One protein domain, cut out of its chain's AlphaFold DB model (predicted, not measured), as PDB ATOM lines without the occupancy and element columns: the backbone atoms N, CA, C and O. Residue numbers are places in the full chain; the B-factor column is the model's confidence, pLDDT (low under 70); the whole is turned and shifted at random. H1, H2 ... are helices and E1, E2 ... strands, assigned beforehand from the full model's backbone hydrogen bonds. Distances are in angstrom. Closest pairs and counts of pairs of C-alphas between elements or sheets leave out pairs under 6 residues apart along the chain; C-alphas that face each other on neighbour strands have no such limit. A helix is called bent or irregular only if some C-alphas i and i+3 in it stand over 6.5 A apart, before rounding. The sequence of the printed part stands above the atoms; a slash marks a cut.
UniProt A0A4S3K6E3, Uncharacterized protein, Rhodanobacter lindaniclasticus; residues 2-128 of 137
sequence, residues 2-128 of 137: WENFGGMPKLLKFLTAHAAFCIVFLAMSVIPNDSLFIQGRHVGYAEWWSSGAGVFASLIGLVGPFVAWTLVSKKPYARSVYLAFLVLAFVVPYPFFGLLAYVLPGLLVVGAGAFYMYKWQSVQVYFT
ATOM      1  N   TRP A   2      -3.664 241.540   9.900       84.38
ATOM      2  CA  TRP A   2      -3.442 240.391   9.010       84.38
ATOM      3  C   TRP A   2      -4.343 240.403   7.765       84.38
ATOM      4  O   TRP A   2      -3.851 240.247   6.656       84.38
ATOM      5  N   GLU A   3      -5.634 240.708   7.925       87.69
ATOM      6  CA  GLU A   3      -6.577 240.853   6.802       87.69
ATOM      7  C   GLU A   3      -6.166 241.963   5.823       87.69
ATOM      8  O   GLU A   3      -6.168 241.763   4.609       87.69
ATOM      9  N   ASN A   4      -5.735 243.118   6.347       90.81
ATOM     10  CA  ASN A   4      -5.233 244.214   5.517       90.81
ATOM     11  C   ASN A   4      -3.994 243.782   4.734       90.81
ATOM     12  O   ASN A   4      -3.928 244.012   3.533       90.81
ATOM     13  N   PHE A   5      -3.033 243.127   5.389       92.06
ATOM     14  CA  PHE A   5      -1.848 242.612   4.710       92.06
ATOM     15  C   PHE A   5      -2.216 241.558   3.657       92.06
ATOM     16  O   PHE A   5      -1.718 241.606   2.536       92.06
ATOM     17  N   GLY A   6      -3.148 240.652   3.965       91.25
ATOM     18  CA  GLY A   6      -3.673 239.652   3.034       91.25
ATOM     19  C   GLY A   6      -4.227 240.273   1.751       91.25
ATOM     20  O   GLY A   6      -3.857 239.829   0.661       91.25
ATOM     21  N   GLY A   7      -5.010 241.348   1.885       92.81
ATOM     22  CA  GLY A   7      -5.628 242.091   0.783       92.81
ATOM     23  C   GLY A   7      -4.713 243.064   0.029       92.81
ATOM     24  O   GLY A   7      -5.179 243.742  -0.887       92.81
ATOM     25  N   MET A   8      -3.428 243.171   0.383       95.25
ATOM     26  CA  MET A   8      -2.489 244.009  -0.368       95.25
ATOM     27  C   MET A   8      -2.208 243.440  -1.769       95.25
ATOM     28  O   MET A   8      -1.973 242.233  -1.905       95.25
ATOM     29  N   PRO A   9      -2.098 244.299  -2.805       95.94
ATOM     30  CA  PRO A   9      -1.497 243.925  -4.081       95.94
ATOM     31  C   PRO A   9      -0.104 243.318  -3.874       95.94
ATOM     32  O   PRO A   9       0.639 243.770  -3.004       95.94
ATOM     33  N   LYS A  10       0.278 242.325  -4.689       96.38
ATOM     34  CA  LYS A  10       1.518 241.543  -4.502       96.38
ATOM     35  C   LYS A  10       2.765 242.415  -4.306       96.38
ATOM     36  O   LYS A  10       3.514 242.193  -3.361       96.38
ATOM     37  N   LEU A  11       2.953 243.427  -5.154       96.38
ATOM     38  CA  LEU A  11       4.102 244.328  -5.046       96.38
ATOM     39  C   LEU A  11       4.039 245.181  -3.769       96.38
ATOM     40  O   LEU A  11       5.017 245.230  -3.037       96.38
ATOM     41  N   LEU A  12       2.889 245.772  -3.431       96.69
ATOM     42  CA  LEU A  12       2.728 246.528  -2.183       96.69
ATOM     43  C   LEU A  12       2.991 245.661  -0.943       96.69
ATOM     44  O   LEU A  12       3.606 246.122   0.014       96.69
ATOM     45  N   LYS A  13       2.562 244.396  -0.980       97.31
ATOM     46  CA  LYS A  13       2.820 243.404   0.065       97.31
ATOM     47  C   LYS A  13       4.315 243.145   0.228       97.31
ATOM     48  O   LYS A  13       4.816 243.190   1.347       97.31
ATOM     49  N   PHE A  14       5.020 242.936  -0.884       97.31
ATOM     50  CA  PHE A  14       6.470 242.774  -0.892       97.31
ATOM     51  C   PHE A  14       7.181 244.012  -0.335       97.31
ATOM     52  O   PHE A  14       7.984 243.886   0.579       97.31
ATOM     53  N   LEU A  15       6.832 245.211  -0.812       96.75
ATOM     54  CA  LEU A  15       7.416 246.472  -0.339       96.75
ATOM     55  C   LEU A  15       7.179 246.689   1.160       96.75
ATOM     56  O   LEU A  15       8.076 247.120   1.879       96.75
ATOM     57  N   THR A  16       5.985 246.348   1.643       97.19
ATOM     58  CA  THR A  16       5.632 246.414   3.066       97.19
ATOM     59  C   THR A  16       6.462 245.430   3.890       97.19
ATOM     60  O   THR A  16       7.007 245.808   4.925       97.19
ATOM     61  N   ALA A  17       6.579 244.179   3.439       96.94
ATOM     62  CA  ALA A  17       7.375 243.162   4.119       96.94
ATOM     63  C   ALA A  17       8.865 243.525   4.124       96.94
ATOM     64  O   ALA A  17       9.517 243.410   5.156       96.94
ATOM     65  N   HIS A  18       9.382 244.033   3.006       96.38
ATOM     66  CA  HIS A  18      10.748 244.530   2.894       96.38
ATOM     67  C   HIS A  18      11.004 245.688   3.867       96.38
ATOM     68  O   HIS A  18      11.980 245.653   4.608       96.38
ATOM     69  N   ALA A  19      10.106 246.677   3.928       96.31
ATOM     70  CA  ALA A  19      10.218 247.783   4.879       96.31
ATOM     71  C   ALA A  19      10.215 247.288   6.337       96.31
ATOM     72  O   ALA A  19      11.007 247.765   7.143       96.31
ATOM     73  N   ALA A  20       9.387 246.294   6.678       96.88
ATOM     74  CA  ALA A  20       9.421 245.674   8.003       96.88
ATOM     75  C   ALA A  20      10.748 244.940   8.262       96.88
ATOM     76  O   ALA A  20      11.319 245.057   9.343       96.88
ATOM     77  N   PHE A  21      11.260 244.224   7.260       96.56
ATOM     78  CA  PHE A  21      12.515 243.482   7.342       96.56
ATOM     79  C   PHE A  21      13.740 244.390   7.514       96.56
ATOM     80  O   PHE A  21      14.747 243.956   8.068       96.56
ATOM     81  N   CYS A  22      13.647 245.671   7.141       96.25
ATOM     82  CA  CYS A  22      14.708 246.643   7.395       96.25
ATOM     83  C   CYS A  22      15.111 246.741   8.876       96.25
ATOM     84  O   CYS A  22      16.231 247.169   9.131       96.25
ATOM     85  N   ILE A  23      14.292 246.292   9.841       96.19
ATOM     86  CA  ILE A  23      14.687 246.191  11.262       96.19
ATOM     87  C   ILE A  23      16.008 245.439  11.473       96.19
ATOM     88  O   ILE A  23      16.750 245.739  12.406       96.19
ATOM     89  N   VAL A  24      16.354 244.509  10.579       94.44
ATOM     90  CA  VAL A  24      17.638 243.800  10.612       94.44
ATOM     91  C   VAL A  24      18.817 244.773  10.497       94.44
ATOM     92  O   VAL A  24      19.835 244.556  11.144       94.44
ATOM     93  N   PHE A  25      18.684 245.889   9.770       92.88
ATOM     94  CA  PHE A  25      19.721 246.926   9.712       92.88
ATOM     95  C   PHE A  25      19.955 247.610  11.057       92.88
ATOM     96  O   PHE A  25      21.095 247.946  11.365       92.88
ATOM     97  N   LEU A  26      18.916 247.768  11.880       94.50
ATOM     98  CA  LEU A  26      19.083 248.279  13.239       94.50
ATOM     99  C   LEU A  26      19.861 247.280  14.094       94.50
ATOM    100  O   LEU A  26      20.820 247.664  14.757       94.50
ATOM    101  N   ALA A  27      19.480 246.001  14.043       92.62
ATOM    102  CA  ALA A  27      20.173 244.952  14.782       92.62
ATOM    103  C   ALA A  27      21.650 244.860  14.367       92.62
ATOM    104  O   ALA A  27      22.525 244.915  15.223       92.62
ATOM    105  N   MET A  28      21.937 244.814  13.061       89.12
ATOM    106  CA  MET A  28      23.311 244.778  12.545       89.12
ATOM    107  C   MET A  28      24.122 246.024  12.903       89.12
ATOM    108  O   MET A  28      25.339 245.938  13.013       89.12
ATOM    109  N   SER A  29      23.467 247.176  13.052       90.62
ATOM    110  CA  SER A  29      24.161 248.425  13.338       90.62
ATOM    111  C   SER A  29      24.439 248.636  14.827       90.62
ATOM    112  O   SER A  29      25.498 249.144  15.183       90.62
ATOM    113  N   VAL A  30      23.503 248.256  15.701       91.31
ATOM    114  CA  VAL A  30      23.576 248.521  17.150       91.31
ATOM    115  C   VAL A  30      24.230 247.380  17.922       91.31
ATOM    116  O   VAL A  30      24.822 247.626  18.970       91.31
ATOM    117  N   ILE A  31      24.129 246.137  17.445       89.81
ATOM    118  CA  ILE A  31      24.787 245.008  18.103       89.81
ATOM    119  C   ILE A  31      26.288 245.099  17.787       89.81
ATOM    120  O   ILE A  31      26.657 245.016  16.613       89.81
ATOM    121  N   PRO A  32      27.156 245.271  18.802       81.19
ATOM    122  CA  PRO A  32      28.584 245.348  18.572       81.19
ATOM    123  C   PRO A  32      29.075 244.020  18.007       81.19
ATOM    124  O   PRO A  32      28.873 242.961  18.600       81.19
ATOM    125  N   ASN A  33      29.707 244.097  16.842       77.75
ATOM    126  CA  ASN A  33      30.374 242.982  16.196       77.75
ATOM    127  C   ASN A  33      31.835 243.378  15.977       77.75
ATOM    128  O   ASN A  33      32.112 244.514  15.580       77.75
ATOM    129  N   ASP A  34      32.758 242.451  16.227       68.75
ATOM    130  CA  ASP A  34      34.200 242.713  16.179       68.75
ATOM    131  C   ASP A  34      34.649 243.175  14.785       68.75
ATOM    132  O   ASP A  34      35.586 243.962  14.650       68.75
ATOM    133  N   SER A  35      33.941 242.746  13.734       77.00
ATOM    134  CA  SER A  35      34.081 243.325  12.400       77.00
ATOM    135  C   SER A  35      32.850 243.107  11.518       77.00
ATOM    136  O   SER A  35      32.217 242.052  11.541       77.00
ATOM    137  N   LEU A  36      32.536 244.104  10.691       78.75
ATOM    138  CA  LEU A  36      31.558 244.017   9.610       78.75
ATOM    139  C   LEU A  36      32.301 243.852   8.285       78.75
ATOM    140  O   LEU A  36      33.153 244.669   7.944       78.75
ATOM    141  N   PHE A  37      31.987 242.808   7.521       79.56
ATOM    142  CA  PHE A  37      32.574 242.620   6.195       79.56
ATOM    143  C   PHE A  37      31.807 243.451   5.160       79.56
ATOM    144  O   PHE A  37      30.671 243.128   4.808       79.56
ATOM    145  N   ILE A  38      32.414 244.537   4.687       77.56
ATOM    146  CA  ILE A  38      31.818 245.494   3.752       77.56
ATOM    147  C   ILE A  38      32.780 245.680   2.578       77.56
ATOM    148  O   ILE A  38      33.934 246.050   2.766       77.56
ATOM    149  N   GLN A  39      32.304 245.424   1.354       76.38
ATOM    150  CA  GLN A  39      33.069 245.631   0.113       76.38
ATOM    151  C   GLN A  39      34.472 244.984   0.117       76.38
ATOM    152  O   GLN A  39      35.434 245.559  -0.383       76.38
ATOM    153  N   GLY A  40      34.605 243.783   0.688       78.38
ATOM    154  CA  GLY A  40      35.889 243.074   0.737       78.38
ATOM    155  C   GLY A  40      36.798 243.465   1.906       78.38
ATOM    156  O   GLY A  40      37.890 242.913   2.026       78.38
ATOM    157  N   ARG A  41      36.370 244.387   2.775       84.75
ATOM    158  CA  ARG A  41      37.140 244.869   3.925       84.75
ATOM    159  C   ARG A  41      36.387 244.633   5.234       84.75
ATOM    160  O   ARG A  41      35.173 244.798   5.307       84.75
ATOM    161  N   HIS A  42      37.130 244.300   6.284       85.69
ATOM    162  CA  HIS A  42      36.621 244.318   7.653       85.69
ATOM    163  C   HIS A  42      36.593 245.760   8.174       85.69
ATOM    164  O   HIS A  42      37.624 246.428   8.240       85.69
ATOM    165  N   VAL A  43      35.400 246.230   8.519       87.31
ATOM    166  CA  VAL A  43      35.142 247.538   9.117       87.31
ATOM    167  C   VAL A  43      34.850 247.320  10.595       87.31
ATOM    168  O   VAL A  43      33.961 246.544  10.948       87.31
ATOM    169  N   GLY A  44      35.616 247.972  11.466       90.00
ATOM    170  CA  GLY A  44      35.389 247.888  12.908       90.00
ATOM    171  C   GLY A  44      34.102 248.609  13.317       90.00
ATOM    172  O   GLY A  44      33.668 249.550  12.652       90.00
ATOM    173  N   TYR A  45      33.515 248.222  14.449       88.62
ATOM    174  CA  TYR A  45      32.290 248.850  14.961       88.62
ATOM    175  C   TYR A  45      32.418 250.375  15.146       88.62
ATOM    176  O   TYR A  45      31.512 251.130  14.794       88.62
ATOM    177  N   ALA A  46      33.565 250.852  15.642       90.06
ATOM    178  CA  ALA A  46      33.817 252.285  15.792       90.06
ATOM    179  C   ALA A  46      33.833 253.015  14.438       90.06
ATOM    180  O   ALA A  46      33.199 254.057  14.304       90.06
ATOM    181  N   GLU A  47      34.491 252.437  13.426       90.25
ATOM    182  CA  GLU A  47      34.553 252.988  12.064       90.25
ATOM    183  C   GLU A  47      33.169 253.000  11.392       90.25
ATOM    184  O   GLU A  47      32.790 253.963  10.720       90.25
ATOM    185  N   TRP A  48      32.370 251.958  11.623       91.25
ATOM    186  CA  TRP A  48      30.993 251.859  11.143       91.25
ATOM    187  C   TRP A  48      30.111 253.016  11.636       91.25
ATOM    188  O   TRP A  48      29.375 253.621  10.854       91.25
ATOM    189  N   TRP A  49      30.215 253.374  12.916       92.31
ATOM    190  CA  TRP A  49      29.464 254.494  13.485       92.31
ATOM    191  C   TRP A  49      30.073 255.856  13.153       92.31
ATOM    192  O   TRP A  49      29.331 256.777  12.811       92.31
ATOM    193  N   SER A  50      31.402 255.992  13.193       91.50
ATOM    194  CA  SER A  50      32.078 257.270  12.928       91.50
ATOM    195  C   SER A  50      31.989 257.703  11.464       91.50
ATOM    196  O   SER A  50      31.996 258.896  11.182       91.50
ATOM    197  N   SER A  51      31.869 256.755  10.530       89.62
ATOM    198  CA  SER A  51      31.605 257.042   9.111       89.62
ATOM    199  C   SER A  51      30.164 257.494   8.838       89.62
ATOM    200  O   SER A  51      29.849 257.913   7.728       89.62
ATOM    201  N   GLY A  52      29.265 257.390   9.823       89.44
ATOM    202  CA  GLY A  52      27.839 257.679   9.676       89.44
ATOM    203  C   GLY A  52      27.025 256.543   9.047       89.44
ATOM    204  O   GLY A  52      25.796 256.568   9.132       89.44
ATOM    205  N   ALA A  53      27.661 255.510   8.484       90.12
ATOM    206  CA  ALA A  53      26.967 254.367   7.890       90.12
ATOM    207  C   ALA A  53      26.084 253.633   8.915       90.12
ATOM    208  O   ALA A  53      24.925 253.325   8.626       90.12
ATOM    209  N   GLY A  54      26.576 253.467  10.146       91.94
ATOM    210  CA  GLY A  54      25.799 252.894  11.241       91.94
ATOM    211  C   GLY A  54      24.611 253.733  11.681       91.94
ATOM    212  O   GLY A  54      23.533 253.191  11.945       91.94
ATOM    213  N   VAL A  55      24.750 255.057  11.666       93.75
ATOM    214  CA  VAL A  55      23.638 255.970  11.954       93.75
ATOM    215  C   VAL A  55      22.543 255.808  10.898       93.75
ATOM    216  O   VAL A  55      21.377 255.615  11.247       93.75
ATOM    217  N   PHE A  56      22.909 255.808   9.613       93.50
ATOM    218  CA  PHE A  56      21.957 255.619   8.515       93.50
ATOM    219  C   PHE A  56      21.281 254.248   8.551       93.50
ATOM    220  O   PHE A  56      20.058 254.171   8.438       93.50
ATOM    221  N   ALA A  57      22.040 253.170   8.753       93.38
ATOM    222  CA  ALA A  57      21.488 251.821   8.850       93.38
ATOM    223  C   ALA A  57      20.499 251.687  10.017       93.38
ATOM    224  O   ALA A  57      19.408 251.142   9.842       93.38
ATOM    225  N   SER A  58      20.834 252.255  11.180       95.38
ATOM    226  CA  SER A  58      19.941 252.302  12.343       95.38
ATOM    227  C   SER A  58      18.665 253.083  12.045       95.38
ATOM    228  O   SER A  58      17.568 252.632  12.369       95.38
ATOM    229  N   LEU A  59      18.789 254.234  11.379       95.94
ATOM    230  CA  LEU A  59      17.647 255.061  11.010       95.94
ATOM    231  C   LEU A  59      16.713 254.329  10.035       95.94
ATOM    232  O   LEU A  59      15.506 254.289  10.264       95.94
ATOM    233  N   ILE A  60      17.252 253.690   8.992       96.56
ATOM    234  CA  ILE A  60      16.466 252.861   8.067       96.56
ATOM    235  C   ILE A  60      15.800 251.701   8.811       96.56
ATOM    236  O   ILE A  60      14.621 251.425   8.581       96.56
ATOM    237  N   GLY A  61      16.521 251.051   9.728       96.25
ATOM    238  CA  GLY A  61      15.989 249.937  10.500       96.25
ATOM    239  C   GLY A  61      14.896 250.317  11.496       96.25
ATOM    240  O   GLY A  61      14.022 249.499  11.765       96.25
ATOM    241  N   LEU A  62      14.873 251.558  11.982       96.44
ATOM    242  CA  LEU A  62      13.782 252.083  12.810       96.44
ATOM    243  C   LEU A  62      12.593 252.567  11.974       96.44
ATOM    244  O   LEU A  62      11.438 252.271  12.285       96.44
ATOM    245  N   VAL A  63      12.865 253.317  10.906       97.31
ATOM    246  CA  VAL A  63      11.820 253.940  10.083       97.31
ATOM    247  C   VAL A  63      11.089 252.899   9.234       97.31
ATOM    248  O   VAL A  63       9.874 253.000   9.067       97.31
ATOM    249  N   GLY A  64      11.779 251.872   8.735       97.25
ATOM    250  CA  GLY A  64      11.189 250.824   7.898       97.25
ATOM    251  C   GLY A  64       9.973 250.128   8.536       97.25
ATOM    252  O   GLY A  64       8.892 250.131   7.938       97.25
ATOM    253  N   PRO A  65      10.079 249.588   9.763       97.38
ATOM    254  CA  PRO A  65       8.952 248.985  10.476       97.38
ATOM    255  C   PRO A  65       7.790 249.948  10.715       97.38
ATOM    256  O   PRO A  65       6.628 249.564  10.559       97.38
ATOM    257  N   PHE A  66       8.084 251.213  11.033       97.50
ATOM    258  CA  PHE A  66       7.055 252.243  11.152       97.50
ATOM    259  C   PHE A  66       6.315 252.439   9.821       97.50
ATOM    260  O   PHE A  66       5.085 252.410   9.780       97.50
ATOM    261  N   VAL A  67       7.044 252.549   8.709       97.88
ATOM    262  CA  VAL A  67       6.469 252.663   7.361       97.88
ATOM    263  C   VAL A  67       5.594 251.450   7.043       97.88
ATOM    264  O   VAL A  67       4.438 251.620   6.646       97.88
ATOM    265  N   ALA A  68       6.088 250.233   7.281       97.44
ATOM    266  CA  ALA A  68       5.324 249.007   7.076       97.44
ATOM    267  C   ALA A  68       4.014 249.014   7.877       97.44
ATOM    268  O   ALA A  68       2.943 248.736   7.329       97.44
ATOM    269  N   TRP A  69       4.068 249.418   9.148       97.44
ATOM    270  CA  TRP A  69       2.881 249.565   9.984       97.44
ATOM    271  C   TRP A  69       1.876 250.563   9.398       97.44
ATOM    272  O   TRP A  69       0.680 250.261   9.351       97.44
ATOM    273  N   THR A  70       2.324 251.724   8.904       97.12
ATOM    274  CA  THR A  70       1.420 252.717   8.296       97.12
ATOM    275  C   THR A  70       0.727 252.181   7.038       97.12
ATOM    276  O   THR A  70      -0.478 252.400   6.873       97.12
ATOM    277  N   LEU A  71       1.447 251.433   6.189       97.00
ATOM    278  CA  LEU A  71       0.925 250.813   4.965       97.00
ATOM    279  C   LEU A  71      -0.108 249.717   5.269       97.00
ATOM    280  O   LEU A  71      -1.189 249.694   4.671       97.00
ATOM    281  N   VAL A  72       0.175 248.838   6.237       96.81
ATOM    282  CA  VAL A  72      -0.766 247.790   6.691       96.81
ATOM    283  C   VAL A  72      -1.988 248.391   7.365       96.81
ATOM    284  O   VAL A  72      -3.111 247.915   7.191       96.81
ATOM    285  N   SER A  73      -1.792 249.469   8.115       95.00
ATOM    286  CA  SER A  73      -2.863 250.154   8.832       95.00
ATOM    287  C   SER A  73      -3.667 251.107   7.944       95.00
ATOM    288  O   SER A  73      -4.584 251.751   8.448       95.00
ATOM    289  N   LYS A  74      -3.338 251.214   6.645       93.88
ATOM    290  CA  LYS A  74      -4.004 252.094   5.669       93.88
ATOM    291  C   LYS A  74      -4.143 253.539   6.169       93.88
ATOM    292  O   LYS A  74      -5.163 254.187   5.944       93.88
ATOM    293  N   LYS A  75      -3.133 254.046   6.887       93.88
ATOM    294  CA  LYS A  75      -3.160 255.417   7.418       93.88
ATOM    295  C   LYS A  75      -3.227 256.423   6.260       93.88
ATOM    296  O   LYS A  75      -2.621 256.176   5.217       93.88
ATOM    297  N   PRO A  76      -3.893 257.578   6.432       92.06
ATOM    298  CA  PRO A  76      -4.068 258.553   5.350       92.06
ATOM    299  C   PRO A  76      -2.733 259.081   4.801       92.06
ATOM    300  O   PRO A  76      -2.614 259.368   3.616       92.06
ATOM    301  N   TYR A  77      -1.703 259.134   5.645       94.94
ATOM    302  CA  TYR A  77      -0.354 259.573   5.288       94.94
ATOM    303  C   TYR A  77       0.593 258.433   4.874       94.94
ATOM    304  O   TYR A  77       1.764 258.689   4.605       94.94
ATOM    305  N   ALA A  78       0.133 257.176   4.819       95.88
ATOM    306  CA  ALA A  78       1.004 256.012   4.617       95.88
ATOM    307  C   ALA A  78       1.794 256.073   3.300       95.88
ATOM    308  O   ALA A  78       2.968 255.716   3.254       95.88
ATOM    309  N   ARG A  79       1.163 256.577   2.232       96.25
ATOM    310  CA  ARG A  79       1.812 256.752   0.925       96.25
ATOM    311  C   ARG A  79       2.944 257.776   1.001       96.25
ATOM    312  O   ARG A  79       4.053 257.475   0.577       96.25
ATOM    313  N   SER A  80       2.684 258.943   1.589       96.94
ATOM    314  CA  SER A  80       3.686 260.003   1.752       96.94
ATOM    315  C   SER A  80       4.846 259.556   2.638       96.94
ATOM    316  O   SER A  80       5.999 259.794   2.297       96.94
ATOM    317  N   VAL A  81       4.556 258.850   3.735       97.31
ATOM    318  CA  VAL A  81       5.579 258.283   4.629       97.31
ATOM    319  C   VAL A  81       6.442 257.249   3.905       97.31
ATOM    320  O   VAL A  81       7.660 257.269   4.052       97.31
ATOM    321  N   TYR A  82       5.851 256.397   3.065       97.81
ATOM    322  CA  TYR A  82       6.624 255.471   2.240       97.81
ATOM    323  C   TYR A  82       7.513 256.186   1.213       97.81
ATOM    324  O   TYR A  82       8.663 255.797   1.027       97.81
ATOM    325  N   LEU A  83       7.032 257.252   0.566       98.00
ATOM    326  CA  LEU A  83       7.867 258.033  -0.355       98.00
ATOM    327  C   LEU A  83       9.011 258.747   0.367       98.00
ATOM    328  O   LEU A  83      10.134 258.732  -0.128       98.00
ATOM    329  N   ALA A  84       8.758 259.311   1.548       97.69
ATOM    330  CA  ALA A  84       9.806 259.888   2.386       97.69
ATOM    331  C   ALA A  84      10.852 258.835   2.778       97.69
ATOM    332  O   ALA A  84      12.048 259.109   2.745       97.69
ATOM    333  N   PHE A  85      10.416 257.607   3.069       97.56
ATOM    334  CA  PHE A  85      11.315 256.486   3.318       97.56
ATOM    335  C   PHE A  85      12.157 256.117   2.089       97.56
ATOM    336  O   PHE A  85      13.358 255.906   2.227       97.56
ATOM    337  N   LEU A  86      11.579 256.107   0.882       97.50
ATOM    338  CA  LEU A  86      12.360 255.902  -0.345       97.50
ATOM    339  C   LEU A  86      13.392 257.013  -0.564       97.50
ATOM    340  O   LEU A  86      14.520 256.714  -0.936       97.50
ATOM    341  N   VAL A  87      13.042 258.275  -0.307       97.25
ATOM    342  CA  VAL A  87      13.993 259.397  -0.374       97.25
ATOM    343  C   VAL A  87      15.122 259.196   0.637       97.25
ATOM    344  O   VAL A  87      16.296 259.326   0.293       97.25
ATOM    345  N   LEU A  88      14.784 258.826   1.870       95.62
ATOM    346  CA  LEU A  88      15.763 258.563   2.918       95.62
ATOM    347  C   LEU A  88      16.709 257.407   2.562       95.62
ATOM    348  O   LEU A  88      17.894 257.487   2.859       95.62
ATOM    349  N   ALA A  89      16.202 256.354   1.922       94.31
ATOM    350  CA  ALA A  89      16.985 255.174   1.563       94.31
ATOM    351  C   ALA A  89      17.807 255.357   0.277       94.31
ATOM    352  O   ALA A  89      18.933 254.880   0.196       94.31
ATOM    353  N   PHE A  90      17.249 256.036  -0.729       94.56
ATOM    354  CA  PHE A  90      17.797 256.069  -2.087       94.56
ATOM    355  C   PHE A  90      18.235 257.451  -2.559       94.56
ATOM    356  O   PHE A  90      18.701 257.563  -3.678       94.56
ATOM    357  N   VAL A  91      18.073 258.520  -1.785       94.62
ATOM    358  CA  VAL A  91      18.487 259.866  -2.222       94.62
ATOM    359  C   VAL A  91      19.424 260.491  -1.208       94.62
ATOM    360  O   VAL A  91      20.517 260.900  -1.577       94.62
ATOM    361  N   VAL A  92      19.030 260.520   0.066       93.81
ATOM    362  CA  VAL A  92      19.786 261.175   1.147       93.81
ATOM    363  C   VAL A  92      21.213 260.632   1.342       93.81
ATOM    364  O   VAL A  92      22.106 261.452   1.562       93.81
ATOM    365  N   PRO A  93      21.494 259.316   1.242       90.81
ATOM    366  CA  PRO A  93      22.838 258.809   1.515       90.81
ATOM    367  C   PRO A  93      23.867 259.271   0.476       90.81
ATOM    368  O   PRO A  93      25.022 259.516   0.803       90.81
ATOM    369  N   TYR A  94      23.463 259.432  -0.784       90.75
ATOM    370  CA  TYR A  94      24.390 259.726  -1.876       90.75
ATOM    371  C   TYR A  94      25.149 261.055  -1.741       90.75
ATOM    372  O   TYR A  94      26.374 261.014  -1.839       90.75
ATOM    373  N   PRO A  95      24.523 262.221  -1.486       89.19
ATOM    374  CA  PRO A  95      25.273 263.449  -1.241       89.19
ATOM    375  C   PRO A  95      26.106 263.368   0.043       89.19
ATOM    376  O   PRO A  95      27.209 263.903   0.067       89.19
ATOM    377  N   PHE A  96      25.622 262.668   1.075       87.81
ATOM    378  CA  PHE A  96      26.346 262.510   2.339       87.81
ATOM    379  C   PHE A  96      27.664 261.738   2.163       87.81
ATOM    380  O   PHE A  96      28.681 262.118   2.733       87.81
ATOM    381  N   PHE A  97      27.667 260.702   1.320       88.44
ATOM    382  CA  PHE A  97      28.852 259.897   1.011       88.44
ATOM    383  C   PHE A  97      29.604 260.353  -0.257       88.44
ATOM    384  O   PHE A  97      30.457 259.626  -0.757       88.44
ATOM    385  N   GLY A  98      29.296 261.537  -0.807       87.94
ATOM    386  CA  GLY A  98      29.992 262.094  -1.980       87.94
ATOM    387  C   GLY A  98      29.684 261.406  -3.321       87.94
ATOM    388  O   GLY A  98      30.378 261.623  -4.311       87.94
ATOM    389  N   LEU A  99      28.625 260.600  -3.390       90.56
ATOM    390  CA  LEU A  99      28.219 259.775  -4.533       90.56
ATOM    391  C   LEU A  99      27.123 260.444  -5.387       90.56
ATOM    392  O   LEU A  99      26.128 259.817  -5.752       90.56
ATOM    393  N   LEU A 100      27.292 261.724  -5.731       90.12
ATOM    394  CA  LEU A 100      26.248 262.549  -6.369       90.12
ATOM    395  C   LEU A 100      25.668 261.964  -7.668       90.12
ATOM    396  O   LEU A 100      24.482 262.143  -7.938       90.12
ATOM    397  N   ALA A 101      26.462 261.220  -8.445       90.31
ATOM    398  CA  ALA A 101      26.001 260.573  -9.676       90.31
ATOM    399  C   ALA A 101      24.811 259.615  -9.451       90.31
ATOM    400  O   ALA A 101      23.986 259.426 -10.345       90.31
ATOM    401  N   TYR A 102      24.682 259.050  -8.248       90.69
ATOM    402  CA  TYR A 102      23.625 258.101  -7.900       90.69
ATOM    403  C   TYR A 102      22.330 258.769  -7.411       90.69
ATOM    404  O   TYR A 102      21.299 258.103  -7.306       90.69
ATOM    405  N   VAL A 103      22.334 260.091  -7.199       92.94
ATOM    406  CA  VAL A 103      21.133 260.860  -6.831       92.94
ATOM    407  C   VAL A 103      20.060 260.756  -7.913       92.94
ATOM    408  O   VAL A 103      18.891 260.555  -7.591       92.94
ATOM    409  N   LEU A 104      20.440 260.843  -9.193       93.12
ATOM    410  CA  LEU A 104      19.499 260.756 -10.314       93.12
ATOM    411  C   LEU A 104      18.793 259.386 -10.374       93.12
ATOM    412  O   LEU A 104      17.560 259.370 -10.341       93.12
ATOM    413  N   PRO A 105      19.507 258.240 -10.379       94.81
ATOM    414  CA  PRO A 105      18.884 256.928 -10.205       94.81
ATOM    415  C   PRO A 105      17.990 256.831  -8.963       94.81
ATOM    416  O   PRO A 105      16.889 256.289  -9.034       94.81
ATOM    417  N   GLY A 106      18.424 257.399  -7.835       94.31
ATOM    418  CA  GLY A 106      17.638 257.453  -6.604       94.31
ATOM    419  C   GLY A 106      16.293 258.157  -6.770       94.31
ATOM    420  O   GLY A 106      15.244 257.626  -6.401       94.31
ATOM    421  N   LEU A 107      16.304 259.333  -7.397       96.56
ATOM    422  CA  LEU A 107      15.097 260.098  -7.708       96.56
ATOM    423  C   LEU A 107      14.180 259.358  -8.686       96.56
ATOM    424  O   LEU A 107      12.962 259.429  -8.533       96.56
ATOM    425  N   LEU A 108      14.733 258.605  -9.643       97.38
ATOM    426  CA  LEU A 108      13.935 257.752 -10.528       97.38
ATOM    427  C   LEU A 108      13.194 256.663  -9.745       97.38
ATOM    428  O   LEU A 108      12.007 256.447  -9.987       97.38
ATOM    429  N   VAL A 109      13.847 256.023  -8.769       96.50
ATOM    430  CA  VAL A 109      13.198 255.034  -7.888       96.50
ATOM    431  C   VAL A 109      12.075 255.681  -7.074       96.50
ATOM    432  O   VAL A 109      10.975 255.128  -6.997       96.50
ATOM    433  N   VAL A 110      12.306 256.871  -6.512       97.31
ATOM    434  CA  VAL A 110      11.271 257.626  -5.783       97.31
ATOM    435  C   VAL A 110      10.106 257.990  -6.707       97.31
ATOM    436  O   VAL A 110       8.949 257.801  -6.332       97.31
ATOM    437  N   GLY A 111      10.387 258.456  -7.926       97.69
ATOM    438  CA  GLY A 111       9.381 258.798  -8.931       97.69
ATOM    439  C   GLY A 111       8.543 257.591  -9.355       97.69
ATOM    440  O   GLY A 111       7.313 257.669  -9.378       97.69
ATOM    441  N   ALA A 112       9.181 256.446  -9.599       97.62
ATOM    442  CA  ALA A 112       8.499 255.184  -9.877       97.62
ATOM    443  C   ALA A 112       7.635 254.735  -8.686       97.62
ATOM    444  O   ALA A 112       6.485 254.330  -8.866       97.62
ATOM    445  N   GLY A 113       8.146 254.878  -7.460       96.81
ATOM    446  CA  GLY A 113       7.391 254.635  -6.232       96.81
ATOM    447  C   GLY A 113       6.168 255.545  -6.103       96.81
ATOM    448  O   GLY A 113       5.083 255.073  -5.763       96.81
ATOM    449  N   ALA A 114       6.304 256.833  -6.425       97.69
ATOM    450  CA  ALA A 114       5.206 257.796  -6.406       97.69
ATOM    451  C   ALA A 114       4.143 257.452  -7.452       97.69
ATOM    452  O   ALA A 114       2.953 257.396  -7.135       97.69
ATOM    453  N   PHE A 115       4.563 257.137  -8.678       97.94
ATOM    454  CA  PHE A 115       3.662 256.666  -9.723       97.94
ATOM    455  C   PHE A 115       2.905 255.409  -9.274       97.94
ATOM    456  O   PHE A 115       1.676 255.367  -9.345       97.94
ATOM    457  N   TYR A 116       3.606 254.422  -8.714       97.38
ATOM    458  CA  TYR A 116       2.984 253.209  -8.194       97.38
ATOM    459  C   TYR A 116       1.966 253.503  -7.077       97.38
ATOM    460  O   TYR A 116       0.832 253.025  -7.122       97.38
ATOM    461  N   MET A 117       2.328 254.342  -6.102       96.50
ATOM    462  CA  MET A 117       1.473 254.643  -4.949       96.50
ATOM    463  C   MET A 117       0.239 255.488  -5.287       96.50
ATOM    464  O   MET A 117      -0.780 255.371  -4.601       96.50
ATOM    465  N   TYR A 118       0.301 256.336  -6.321       96.06
ATOM    466  CA  TYR A 118      -0.760 257.308  -6.632       96.06
ATOM    467  C   TYR A 118      -1.508 257.064  -7.943       96.06
ATOM    468  O   TYR A 118      -2.637 257.532  -8.079       96.06
ATOM    469  N   LYS A 119      -0.929 256.338  -8.900       95.44
ATOM    470  CA  LYS A 119      -1.556 256.088 -10.208       95.44
ATOM    471  C   LYS A 119      -1.961 254.635 -10.414       95.44
ATOM    472  O   LYS A 119      -2.893 254.378 -11.169       95.44
ATOM    473  N   TRP A 120      -1.334 253.684  -9.722       96.19
ATOM    474  CA  TRP A 120      -1.646 252.271  -9.927       96.19
ATOM    475  C   TRP A 120      -2.997 251.883  -9.308       96.19
ATOM    476  O   TRP A 120      -3.203 252.011  -8.097       96.19
ATOM    477  N   GLN A 121      -3.916 251.370 -10.132       95.25
ATOM    478  CA  GLN A 121      -5.315 251.136  -9.747       95.25
ATOM    479  C   GLN A 121      -5.458 250.190  -8.549       95.25
ATOM    480  O   GLN A 121      -6.196 250.491  -7.613       95.25
ATOM    481  N   SER A 122      -4.709 249.082  -8.517       94.69
ATOM    482  CA  SER A 122      -4.785 248.119  -7.407       94.69
ATOM    483  C   SER A 122      -4.388 248.734  -6.060       94.69
ATOM    484  O   SER A 122      -4.915 248.351  -5.020       94.69
ATOM    485  N   VAL A 123      -3.460 249.697  -6.069       95.06
ATOM    486  CA  VAL A 123      -3.029 250.416  -4.863       95.06
ATOM    487  C   VAL A 123      -4.080 251.443  -4.450       95.06
ATOM    488  O   VAL A 123      -4.376 251.569  -3.262       95.06
ATOM    489  N   GLN A 124      -4.706 252.132  -5.412       94.88
ATOM    490  CA  GLN A 124      -5.820 253.039  -5.119       94.88
ATOM    491  C   GLN A 124      -6.975 252.304  -4.439       94.88
ATOM    492  O   GLN A 124      -7.419 252.721  -3.370       94.88
ATOM    493  N   VAL A 125      -7.391 251.169  -5.006       94.31
ATOM    494  CA  VAL A 125      -8.460 250.331  -4.445       94.31
ATOM    495  C   VAL A 125      -8.102 249.872  -3.033       94.31
ATOM    496  O   VAL A 125      -8.911 250.013  -2.122       94.31
ATOM    497  N   TYR A 126      -6.867 249.411  -2.809       94.25
ATOM    498  CA  TYR A 126      -6.423 248.950  -1.491       94.25
ATOM    499  C   TYR A 126      -6.572 250.010  -0.383       94.25
ATOM    500  O   TYR A 126      -7.020 249.690   0.720       94.25
ATOM    501  N   PHE A 127      -6.204 251.261  -0.663       93.69
ATOM    502  CA  PHE A 127      -6.279 252.370   0.299       93.69
ATOM    503  C   PHE A 127      -7.651 253.053   0.350       93.69
ATOM    504  O   PHE A 127      -7.841 253.961   1.158       93.69
ATOM    505  N   THR A 128      -8.602 252.642  -0.489       89.81
ATOM    506  CA  THR A 128      -9.965 253.163  -0.410       89.81
ATOM    507  C   THR A 128     -10.599 252.649   0.889       89.81
ATOM    508  O   THR A 128     -10.507 251.449   1.174       89.81
TER     509      THR A 128
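AT A GLANCE: This is residues 2 to 128 of the 137 residues of an uncharacterized protein of Rhodanobacter lindaniclasticus (UniProt A0A4S3K6E3). Helices H3, H5, H6 and H8 make a curved row, each packing on the next and running opposite ways to it, with H2 crossing H5 at a steep angle before H3. At one end of this row sits a small head, the strand hairpin E1 and E2 with the short helix H4; H1 and H9 lie at the other end, and H7 makes part of the turn between H6 and H8. The printed part has 127 residues, with nine named helices and two named strands in the order H1, H2, H3, E1, E2, H4, H5, H6, H7, H8, H9; the sheet, E1 - E2, is antiparallel, and the class is mostly helix. It is only just compact, close to loose, with a radius of gyration of the C-alphas of 16.2 A and spans of 47 by 33 by 23 A.

HOW THE PARTS SIT: E1, residues 36 to 38, and E2, residues 41 to 43, form an antiparallel hairpin; N 36 and O 43 are 2.8 A apart and N 41 and O 38 are 2.9 A apart, within hydrogen-bond range. H4, residues 45 to 50, and H5, residues 53 to 72, are close but not clearly touching, about perpendicular at 86 degrees, with closest C-alphas Trp 48 and Gly 54 at 5.3 A. H5 touches H3, residues 23 to 30, at a shallow tilt of 24 degrees, opposite ways; their closest C-alphas, Ile 23 and Gly 61, are 4.0 A apart. H2, residues 10 to 21, touches H5 with residues 16 to 21 alone, at a steep tilt of 45 degrees, opposite ways; the closest C-alphas, Ala 20 and Pro 65, are 4.2 A apart. H5 and H6, residues 78 to 90, form a helical hairpin at a shallow tilt of 21 degrees, with closest C-alphas Thr 70 and Ala 78 at 5.0 A. H6 touches H8, residues 100 to 119, at a shallow tilt of 17 degrees, opposite ways, with closest C-alphas Phe 90 and Gly 106 at 4.7 A. H5 and H8 are apart. H7, residues 93 to 96, touches H8 only at the corner, with closest C-alphas Tyr 94 and Leu 100 at 5.6 A. H9, residues 121 to 127, touches H8 only at the corner, with closest C-alphas Met 117 and Val 123 at 6.2 A. H1, residues 2 to 6, is close to but not clearly touching H5, with closest C-alphas Phe 5 and Val 72 at 5.6 A. Every O i to N i+4 pair is within hydrogen-bond range in H1, H2, H3, H4, H6 and H9, against 14 of 16 in H5 and in H8; H7 is too short for such a pair.

IN THESE COORDINATES: H1 begins at C-alpha 2, (-3.442, 240.391, 9.010), and H9 ends at C-alpha 127, (-6.279, 252.370, 0.299). H5 runs 28.5 A from C-alpha 53, (26.967, 254.367, 7.890); H8 runs 28.8 A, H6 18.1 A and H2 16.3 A. H8 is irregular, but only just: C-alphas 101 and 104 are 6.54 A apart.

THE WHOLE: The C-alphas of Asp 34 and Thr 128, the two farthest apart, are 48.3 A from each other. The printed part has no cut, and its ten links are tight. The mean pLDDT of the printed part is 92.9, and residue 34 is under 70.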